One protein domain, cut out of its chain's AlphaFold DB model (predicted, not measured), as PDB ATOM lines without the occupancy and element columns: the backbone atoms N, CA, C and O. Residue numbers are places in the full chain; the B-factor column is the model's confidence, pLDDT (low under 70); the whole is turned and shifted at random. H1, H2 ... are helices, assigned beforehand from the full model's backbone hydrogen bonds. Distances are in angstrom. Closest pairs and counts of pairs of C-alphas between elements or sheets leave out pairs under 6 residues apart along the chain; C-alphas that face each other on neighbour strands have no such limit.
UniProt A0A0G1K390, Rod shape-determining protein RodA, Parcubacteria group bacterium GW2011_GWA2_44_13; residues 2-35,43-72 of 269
ATOM      1  N   MET A   2     142.225 181.375 125.907       51.09
ATOM      2  CA  MET A   2     142.814 181.096 124.582       51.09
ATOM      3  C   MET A   2     143.030 179.589 124.405       51.09
ATOM      4  O   MET A   2     143.518 178.924 125.318       51.09
ATOM      5  N   ASN A   3     142.659 179.066 123.234       67.88
ATOM      6  CA  ASN A   3     142.801 177.658 122.864       67.88
ATOM      7  C   ASN A   3     144.278 177.213 123.035       67.88
ATOM      8  O   ASN A   3     145.168 177.942 122.590       67.88
ATOM      9  N   PRO A   4     144.583 176.061 123.670       65.50
ATOM     10  CA  PRO A   4     145.956 175.593 123.915       65.50
ATOM     11  C   PRO A   4     146.847 175.528 122.664       65.50
ATOM     12  O   PRO A   4     148.066 175.645 122.782       65.50
ATOM     13  N   VAL A   5     146.254 175.399 121.474       66.25
ATOM     14  CA  VAL A   5     146.964 175.441 120.184       66.25
ATOM     15  C   VAL A   5     147.595 176.819 119.928       66.25
ATOM     16  O   VAL A   5     148.749 176.910 119.525       66.25
ATOM     17  N   ILE A   6     146.882 177.899 120.258       67.81
ATOM     18  CA  ILE A   6     147.276 179.302 120.024       67.81
ATOM     19  C   ILE A   6     148.460 179.711 120.921       67.81
ATOM     20  O   ILE A   6     149.258 180.572 120.560       67.81
ATOM     21  N   ARG A   7     148.618 179.064 122.084       69.81
ATOM     22  CA  ARG A   7     149.737 179.307 123.013       69.81
ATOM     23  C   ARG A   7     151.066 178.695 122.570       69.81
ATOM     24  O   ARG A   7     152.097 179.109 123.080       69.81
ATOM     25  N   ARG A   8     151.051 177.705 121.673       74.75
ATOM     26  CA  ARG A   8     152.272 177.050 121.162       74.75
ATOM     27  C   ARG A   8     152.881 177.775 119.963       74.75
ATOM     28  O   ARG A   8     153.946 177.384 119.501       74.75
ATOM     29  N   VAL A   9     152.190 178.788 119.446       80.81
ATOM     30  CA  VAL A   9     152.620 179.556 118.284       80.81
ATOM     31  C   VAL A   9     153.600 180.636 118.728       80.81
ATOM     32  O   VAL A   9     153.298 181.427 119.623       80.81
ATOM     33  N   ASP A  10     154.763 180.680 118.081       86.81
ATOM     34  CA  ASP A  10     155.699 181.790 118.221       86.81
ATOM     35  C   ASP A  10     155.156 183.012 117.463       86.81
ATOM     36  O   ASP A  10     155.233 183.111 116.236       86.81
ATOM     37  N   TRP A  11     154.569 183.943 118.213       86.38
ATOM     38  CA  TRP A  11     153.969 185.156 117.661       86.38
ATOM     39  C   TRP A  11     154.979 186.100 117.020       86.38
ATOM     40  O   TRP A  11     154.600 186.838 116.116       86.38
ATOM     41  N   VAL A  12     156.250 186.063 117.429       92.06
ATOM     42  CA  VAL A  12     157.301 186.890 116.818       92.06
ATOM     43  C   VAL A  12     157.605 186.377 115.412       92.06
ATOM     44  O   VAL A  12     157.708 187.158 114.460       92.06
ATOM     45  N   LEU A  13     157.662 185.055 115.246       87.81
ATOM     46  CA  LEU A  13     157.856 184.432 113.940       87.81
ATOM     47  C   LEU A  13     156.649 184.649 113.017       87.81
ATOM     48  O   LEU A  13     156.815 184.984 111.846       87.81
ATOM     49  N   VAL A  14     155.427 184.540 113.546       86.81
ATOM     50  CA  VAL A  14     154.212 184.820 112.764       86.81
ATOM     51  C   VAL A  14     154.138 186.291 112.357       86.81
ATOM     52  O   VAL A  14     153.859 186.585 111.196       86.81
ATOM     53  N   LEU A  15     154.420 187.216 113.278       89.31
ATOM     54  CA  LEU A  15     154.378 188.646 112.985       89.31
ATOM     55  C   LEU A  15     155.419 189.025 111.929       89.31
ATOM     56  O   LEU A  15     155.078 189.712 110.971       89.31
ATOM     57  N   SER A  16     156.652 188.526 112.052       91.94
ATOM     58  CA  SER A  16     157.704 188.796 111.063       91.94
ATOM     59  C   SER A  16     157.349 188.256 109.673       91.94
ATOM     60  O   SER A  16     157.507 188.971 108.681       91.94
ATOM     61  N   ALA A  17     156.774 187.051 109.587       89.88
ATOM     62  CA  ALA A  17     156.272 186.499 108.331       89.88
ATOM     63  C   ALA A  17     155.148 187.360 107.726       89.88
ATOM     64  O   ALA A  17     155.183 187.660 106.533       89.88
ATOM     65  N   ILE A  18     154.184 187.810 108.538       88.75
ATOM     66  CA  ILE A  18     153.098 188.692 108.082       88.75
ATOM     67  C   ILE A  18     153.661 190.015 107.559       88.75
ATOM     68  O   ILE A  18     153.258 190.456 106.484       88.75
ATOM     69  N   THR A  19     154.611 190.634 108.264       89.94
ATOM     70  CA  THR A  19     155.241 191.885 107.818       89.94
ATOM     71  C   THR A  19     155.913 191.716 106.457       89.94
ATOM     72  O   THR A  19     155.679 192.528 105.564       89.94
ATOM     73  N   LEU A  20     156.685 190.643 106.257       90.56
ATOM     74  CA  LEU A  20     157.325 190.359 104.967       90.56
ATOM     75  C   LEU A  20     156.302 190.158 103.843       90.56
ATOM     76  O   LEU A  20     156.478 190.676 102.740       90.56
ATOM     77  N   VAL A  21     155.209 189.448 104.123       89.56
ATOM     78  CA  VAL A  21     154.141 189.217 103.144       89.56
ATOM     79  C   VAL A  21     153.401 190.512 102.798       89.56
ATOM     80  O   VAL A  21     153.116 190.751 101.625       89.56
ATOM     81  N   LEU A  22     153.123 191.373 103.782       87.38
ATOM     82  CA  LEU A  22     152.494 192.677 103.551       87.38
ATOM     83  C   LEU A  22     153.390 193.587 102.708       87.38
ATOM     84  O   LEU A  22     152.905 194.193 101.753       87.38
ATOM     85  N   LEU A  23     154.694 193.630 102.994       87.50
ATOM     86  CA  LEU A  23     155.655 194.354 102.157       87.50
ATOM     87  C   LEU A  23     155.652 193.808 100.720       87.50
ATOM     88  O   LEU A  23     155.539 194.586  99.774       87.50
ATOM     89  N   GLY A  24     155.651 192.483 100.542       85.50
ATOM     90  CA  GLY A  24     155.522 191.857  99.220       85.50
ATOM     91  C   GLY A  24     154.213 192.202  98.493       85.50
ATOM     92  O   GLY A  24     154.208 192.416  97.283       85.50
ATOM     93  N   LEU A  25     153.095 192.327  99.209       83.81
ATOM     94  CA  LEU A  25     151.823 192.759  98.620       83.81
ATOM     95  C   LEU A  25     151.866 194.211  98.131       83.81
ATOM     96  O   LEU A  25     151.250 194.524  97.110       83.81
ATOM     97  N   THR A  26     152.580 195.099  98.832       81.19
ATOM     98  CA  THR A  26     152.707 196.501  98.402       81.19
ATOM     99  C   THR A  26     153.495 196.637  97.106       81.19
ATOM    100  O   THR A  26     153.086 197.399  96.231       81.19
ATOM    101  N   THR A  27     154.557 195.846  96.925       80.50
ATOM    102  CA  THR A  27     155.346 195.863  95.684       80.50
ATOM    103  C   THR A  27     154.568 195.274  94.513       80.50
ATOM    104  O   THR A  27     154.730 195.721  93.378       80.50
ATOM    105  N   MET A  28     153.651 194.336  94.773       75.50
ATOM    106  CA  MET A  28     152.876 193.698  93.713       75.50
ATOM    107  C   MET A  28     151.919 194.624  92.965       75.50
ATOM    108  O   MET A  28     151.644 194.379  91.793       75.50
ATOM    109  N   LYS A  29     151.449 195.701  93.604       67.25
ATOM    110  CA  LYS A  29     150.624 196.724  92.938       67.25
ATOM    111  C   LYS A  29     151.390 197.514  91.874       67.25
ATOM    112  O   LYS A  29     150.768 198.174  91.052       67.25
ATOM    113  N   SER A  30     152.722 197.452  91.896       64.56
ATOM    114  CA  SER A  30     153.582 198.132  90.930       64.56
ATOM    115  C   SER A  30     153.808 197.324  89.648       64.56
ATOM    116  O   SER A  30     154.396 197.859  88.707       64.56
ATOM    117  N   PHE A  31     153.392 196.051  89.585       65.38
ATOM    118  CA  PHE A  31     153.530 195.248  88.369       65.38
ATOM    119  C   PHE A  31     152.388 195.549  87.390       65.38
ATOM    120  O   PHE A  31     151.216 195.528  87.759       65.38
ATOM    121  N   GLY A  32     152.745 195.826  86.134       60.78
ATOM    122  CA  GLY A  32     151.789 196.098  85.060       60.78
ATOM    123  C   GLY A  32     150.967 194.872  84.626       60.78
ATOM    124  O   GLY A  32     151.175 193.767  85.135       60.78
ATOM    125  N   PRO A  33     150.035 195.053  83.670       59.78
ATOM    126  CA  PRO A  33     149.189 193.986  83.138       59.78
ATOM    127  C   PRO A  33     149.994 192.778  82.633       59.78
ATOM    128  O   PRO A  33     151.112 192.953  82.139       59.78
ATOM    129  N   PRO A  34     149.432 191.555  82.675       61.44
ATOM    130  CA  PRO A  34     150.038 190.398  82.024       61.44
ATOM    131  C   PRO A  34     150.305 190.682  80.538       61.44
ATOM    132  O   PRO A  34     149.411 191.126  79.817       61.44
ATOM    133  N   ALA A  35     151.524 190.401  80.071       50.12
ATOM    134  CA  ALA A  35     151.876 190.524  78.660       50.12
ATOM    135  C   ALA A  35     150.977 189.602  77.811       50.12
ATOM    136  O   ALA A  35     151.053 188.380  77.947       50.12
ATOM    137  N   THR A  43     141.961 200.068  82.908       58.50
ATOM    138  CA  THR A  43     143.228 200.345  83.601       58.50
ATOM    139  C   THR A  43     143.259 199.904  85.070       58.50
ATOM    140  O   THR A  43     144.320 199.573  85.584       58.50
ATOM    141  N   SER A  44     142.117 199.832  85.757       56.03
ATOM    142  CA  SER A  44     142.028 199.417  87.162       56.03
ATOM    143  C   SER A  44     142.004 197.898  87.376       56.03
ATOM    144  O   SER A  44     142.509 197.423  88.394       56.03
ATOM    145  N   VAL A  45     141.452 197.108  86.452       57.72
ATOM    146  CA  VAL A  45     141.343 195.645  86.615       57.72
ATOM    147  C   VAL A  45     142.668 194.958  86.278       57.72
ATOM    148  O   VAL A  45     143.088 194.032  86.971       57.72
ATOM    149  N   ALA A  46     143.374 195.463  85.264       55.09
ATOM    150  CA  ALA A  46     144.651 194.916  84.819       55.09
ATOM    151  C   ALA A  46     145.794 195.145  85.832       55.09
ATOM    152  O   ALA A  46     146.588 194.235  86.071       55.09
ATOM    153  N   LEU A  47     145.826 196.313  86.489       56.31
ATOM    154  CA  LEU A  47     146.799 196.637  87.548       56.31
ATOM    155  C   LEU A  47     146.617 195.784  88.813       56.31
ATOM    156  O   LEU A  47     147.565 195.539  89.553       56.31
ATOM    157  N   ASN A  48     145.400 195.296  89.065       68.38
ATOM    158  CA  ASN A  48     145.083 194.532  90.271       68.38
ATOM    159  C   ASN A  48     145.141 193.011  90.074       68.38
ATOM    160  O   ASN A  48     144.898 192.273  91.031       68.38
ATOM    161  N   TYR A  49     145.461 192.513  88.875       74.44
ATOM    162  CA  TYR A  49     145.423 191.078  88.581       74.44
ATOM    163  C   TYR A  49     146.372 190.261  89.478       74.44
ATOM    164  O   TYR A  49     145.940 189.337  90.175       74.44
ATOM    165  N   TYR A  50     147.659 190.625  89.513       78.38
ATOM    166  CA  TYR A  50     148.657 189.936  90.341       78.38
ATOM    167  C   TYR A  50     148.385 190.117  91.838       78.38
ATOM    168  O   TYR A  50     148.475 189.153  92.596       78.38
ATOM    169  N   PHE A  51     147.968 191.319  92.246       81.94
ATOM    170  CA  PHE A  51     147.610 191.629  93.630       81.94
ATOM    171  C   PHE A  51     146.439 190.770  94.134       81.94
ATOM    172  O   PHE A  51     146.527 190.148  95.193       81.94
ATOM    173  N   SER A  52     145.365 190.670  93.348       81.62
ATOM    174  CA  SER A  52     144.168 189.896  93.709       81.62
ATOM    175  C   SER A  52     144.481 188.403  93.807       81.62
ATOM    176  O   SER A  52     144.040 187.721  94.735       81.62
ATOM    177  N   ARG A  53     145.309 187.892  92.887       82.69
ATOM    178  CA  ARG A  53     145.755 186.496  92.911       82.69
ATOM    179  C   ARG A  53     146.669 186.209  94.104       82.69
ATOM    180  O   ARG A  53     146.542 185.148  94.708       82.69
ATOM    181  N   GLN A  54     147.546 187.139  94.476       86.06
ATOM    182  CA  GLN A  54     148.403 186.988  95.652       86.06
ATOM    183  C   GLN A  54     147.593 186.958  96.949       86.06
ATOM    184  O   GLN A  54     147.862 186.114  97.801       86.06
ATOM    185  N   ILE A  55     146.578 187.819  97.091       88.19
ATOM    186  CA  ILE A  55     145.665 187.777  98.243       88.19
ATOM    187  C   ILE A  55     144.966 186.420  98.321       88.19
ATOM    188  O   ILE A  55     144.922 185.822  99.394       88.19
ATOM    189  N   PHE A  56     144.470 185.903  97.194       88.75
ATOM    190  CA  PHE A  56     143.841 184.584  97.156       88.75
ATOM    191  C   PHE A  56     144.787 183.479  97.657       88.75
ATOM    192  O   PHE A  56     144.404 182.694  98.524       88.75
ATOM    193  N   TRP A  57     146.035 183.445  97.177       88.50
ATOM    194  CA  TRP A  57     147.031 182.463  97.626       88.50
ATOM    195  C   TRP A  57     147.445 182.644  99.085       88.50
ATOM    196  O   TRP A  57     147.665 181.652  99.775       88.50
ATOM    197  N   LEU A  58     147.519 183.882  99.572       90.06
ATOM    198  CA  LEU A  58     147.811 184.185 100.971       90.06
ATOM    199  C   LEU A  58     146.700 183.649 101.876       90.06
ATOM    200  O   LEU A  58     146.988 182.938 102.836       90.06
ATOM    201  N   VAL A  59     145.436 183.932 101.546       90.56
ATOM    202  CA  VAL A  59     144.277 183.434 102.302       90.56
ATOM    203  C   VAL A  59     144.236 181.907 102.273       90.56
ATOM    204  O   VAL A  59     144.096 181.281 103.323       90.56
ATOM    205  N   LEU A  60     144.429 181.294 101.101       90.94
ATOM    206  CA  LEU A  60     144.487 179.838 100.972       90.94
ATOM    207  C   LEU A  60     145.632 179.242 101.808       90.94
ATOM    208  O   LEU A  60     145.426 178.268 102.529       90.94
ATOM    209  N   GLY A  61     146.820 179.848 101.764       90.00
ATOM    210  CA  GLY A  61     147.979 179.439 102.557       90.00
ATOM    211  C   GLY A  61     147.743 179.573 104.061       90.00
ATOM    212  O   GLY A  61     148.106 178.674 104.815       90.00
ATOM    213  N   ALA A  62     147.068 180.639 104.500       88.88
ATOM    214  CA  ALA A  62     146.683 180.830 105.896       88.88
ATOM    215  C   ALA A  62     145.693 179.751 106.361       88.88
ATOM    216  O   ALA A  62     145.871 179.182 107.437       88.88
ATOM    217  N   ILE A  63     144.696 179.404 105.539       90.75
ATOM    218  CA  ILE A  63     143.766 178.301 105.828       90.75
ATOM    219  C   ILE A  63     144.538 176.985 105.977       90.75
ATOM    220  O   ILE A  63     144.374 176.289 106.978       90.75
ATOM    221  N   VAL A  64     145.419 176.664 105.024       90.44
ATOM    222  CA  VAL A  64     146.251 175.449 105.076       90.44
ATOM    223  C   VAL A  64     147.142 175.438 106.321       90.44
ATOM    224  O   VAL A  64     147.257 174.401 106.969       90.44
ATOM    225  N   PHE A  65     147.717 176.579 106.705       86.69
ATOM    226  CA  PHE A  65     148.512 176.718 107.925       86.69
ATOM    227  C   PHE A  65     147.693 176.403 109.185       86.69
ATOM    228  O   PHE A  65     148.110 175.578 109.998       86.69
ATOM    229  N   PHE A  66     146.500 176.987 109.335       86.12
ATOM    230  CA  PHE A  66     145.639 176.703 110.487       86.12
ATOM    231  C   PHE A  66     145.151 175.251 110.513       86.12
ATOM    232  O   PHE A  66     145.093 174.650 111.585       86.12
ATOM    233  N   LEU A  67     144.853 174.647 109.360       89.06
ATOM    234  CA  LEU A  67     144.532 173.218 109.287       89.06
ATOM    235  C   LEU A  67     145.731 172.355 109.705       89.06
ATOM    236  O   LEU A  67     145.571 171.436 110.507       89.06
ATOM    237  N   ALA A  68     146.936 172.693 109.245       86.44
ATOM    238  CA  ALA A  68     148.168 171.989 109.592       86.44
ATOM    239  C   ALA A  68     148.506 172.055 111.092       86.44
ATOM    240  O   ALA A  68     149.071 171.098 111.621       86.44
ATOM    241  N   LEU A  69     148.123 173.127 111.798       84.38
ATOM    242  CA  LEU A  69     148.274 173.232 113.259       84.38
ATOM    243  C   LEU A  69     147.412 172.225 114.034       84.38
ATOM    244  O   LEU A  69     147.757 171.867 115.158       84.38
ATOM    245  N   ASN A  70     146.294 171.781 113.456       83.12
ATOM    246  CA  ASN A  70     145.399 170.809 114.088       83.12
ATOM    247  C   ASN A  70     145.849 169.357 113.860       83.12
ATOM    248  O   ASN A  70     145.342 168.444 114.511       83.12
ATOM    249  N   ILE A  71     146.797 169.127 112.949       84.31
ATOM    250  CA  ILE A  71     147.336 167.798 112.667       84.31
ATOM    251  C   ILE A  71     148.427 167.488 113.693       84.31
ATOM    252  O   ILE A  71     149.377 168.252 113.865       84.31
ATOM    253  N   ASN A  72     148.323 166.338 114.360       81.38
ATOM    254  CA  ASN A  72     149.421 165.853 115.185       81.38
ATOM    255  C   ASN A  72     150.532 165.304 114.277       81.38
ATOM    256  O   ASN A  72     150.364 164.248 113.682       81.38
TER     257      ASN A  72
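This is residues 2 to 35 and 43 to 72 of the 269 residues of the protein "Rod shape-determining protein RodA" of Parcubacteria group bacterium GW2011_GWA2_44_13 (UniProt A0A0G1K390). Two long helices, H1 and H3, run opposite ways as a narrow, loose V, meeting only where the last residues of H1 come near the first part of H3. The short helix H2 sits at that closed end, just before H3, while residues 2 to 10 lead into H1 at the open end. The printed part has 64 residues with three named helices, H1, H2 and H3 in that order along the chain, and no named strand; the class is all helix. The whole is loose, with a radius of gyration of the C-alphas of 15.4 A, and its outline is a rod spanning 47 by 21 by 17 A.

H1, residues 11 to 28, and H3, residues 49 to 70, touch, with 5 pairs of C-alphas within 8 A. Their closest C-alphas are those of Met 28 and Phe 51, 5.7 A apart. H1 touches H3 with residues 25 to 28 alone, and H3 touches H1 with residues 50 to 55 alone. Their lines stand at a shallow tilt of 17 degrees, and they run opposite ways, with their centres 12.9 A apart. Residues 10 to 17, of which 11 to 17 belong to H1, stand free, and so do residues 59 to 65, which belong to H3. H2, residues 43 to 47, is apart from H1. H2 and H3 meet only through their link, which is tight, with 1 residue between them. In H1 every O i to N i+4 pair is within hydrogen-bond range; in H3 it is 17 of 18, and in H2 0 of 1, with 0 of 2 O i to N i+3 pairs within range.

The printed part begins at Met 2, and H1 follows from Trp 11, with its C-alpha at (153.969, 185.156, 117.661), to Met 28, 25.4 A from first to last C-alpha. H2 runs from Thr 43 to Leu 47, 6.5 A from first to last C-alpha. H3 runs from Tyr 49, with its C-alpha at (145.423, 191.078, 88.581), to Asn 70, with its C-alpha at (145.399, 170.809, 114.088). H3 is the longest helix by residues, with 22, and measures 32.6 A from first to last C-alpha.

The two C-alphas farthest apart are those of Pro 4 and Ala 35, at 48.0 A, while those of Met 2 and Asn 72, the first and last printed, are 19.1 A apart. The link from H1 to H2 lies across the cut: residues 36 to 42 are not printed, and the C-alphas of Ala 35 and Thr 43 are 14.0 A apart. The mean pLDDT of the printed part is 78.8, and 19 residues are under 70, namely residues 2 to 7, 29 to 35 and 43 to 48.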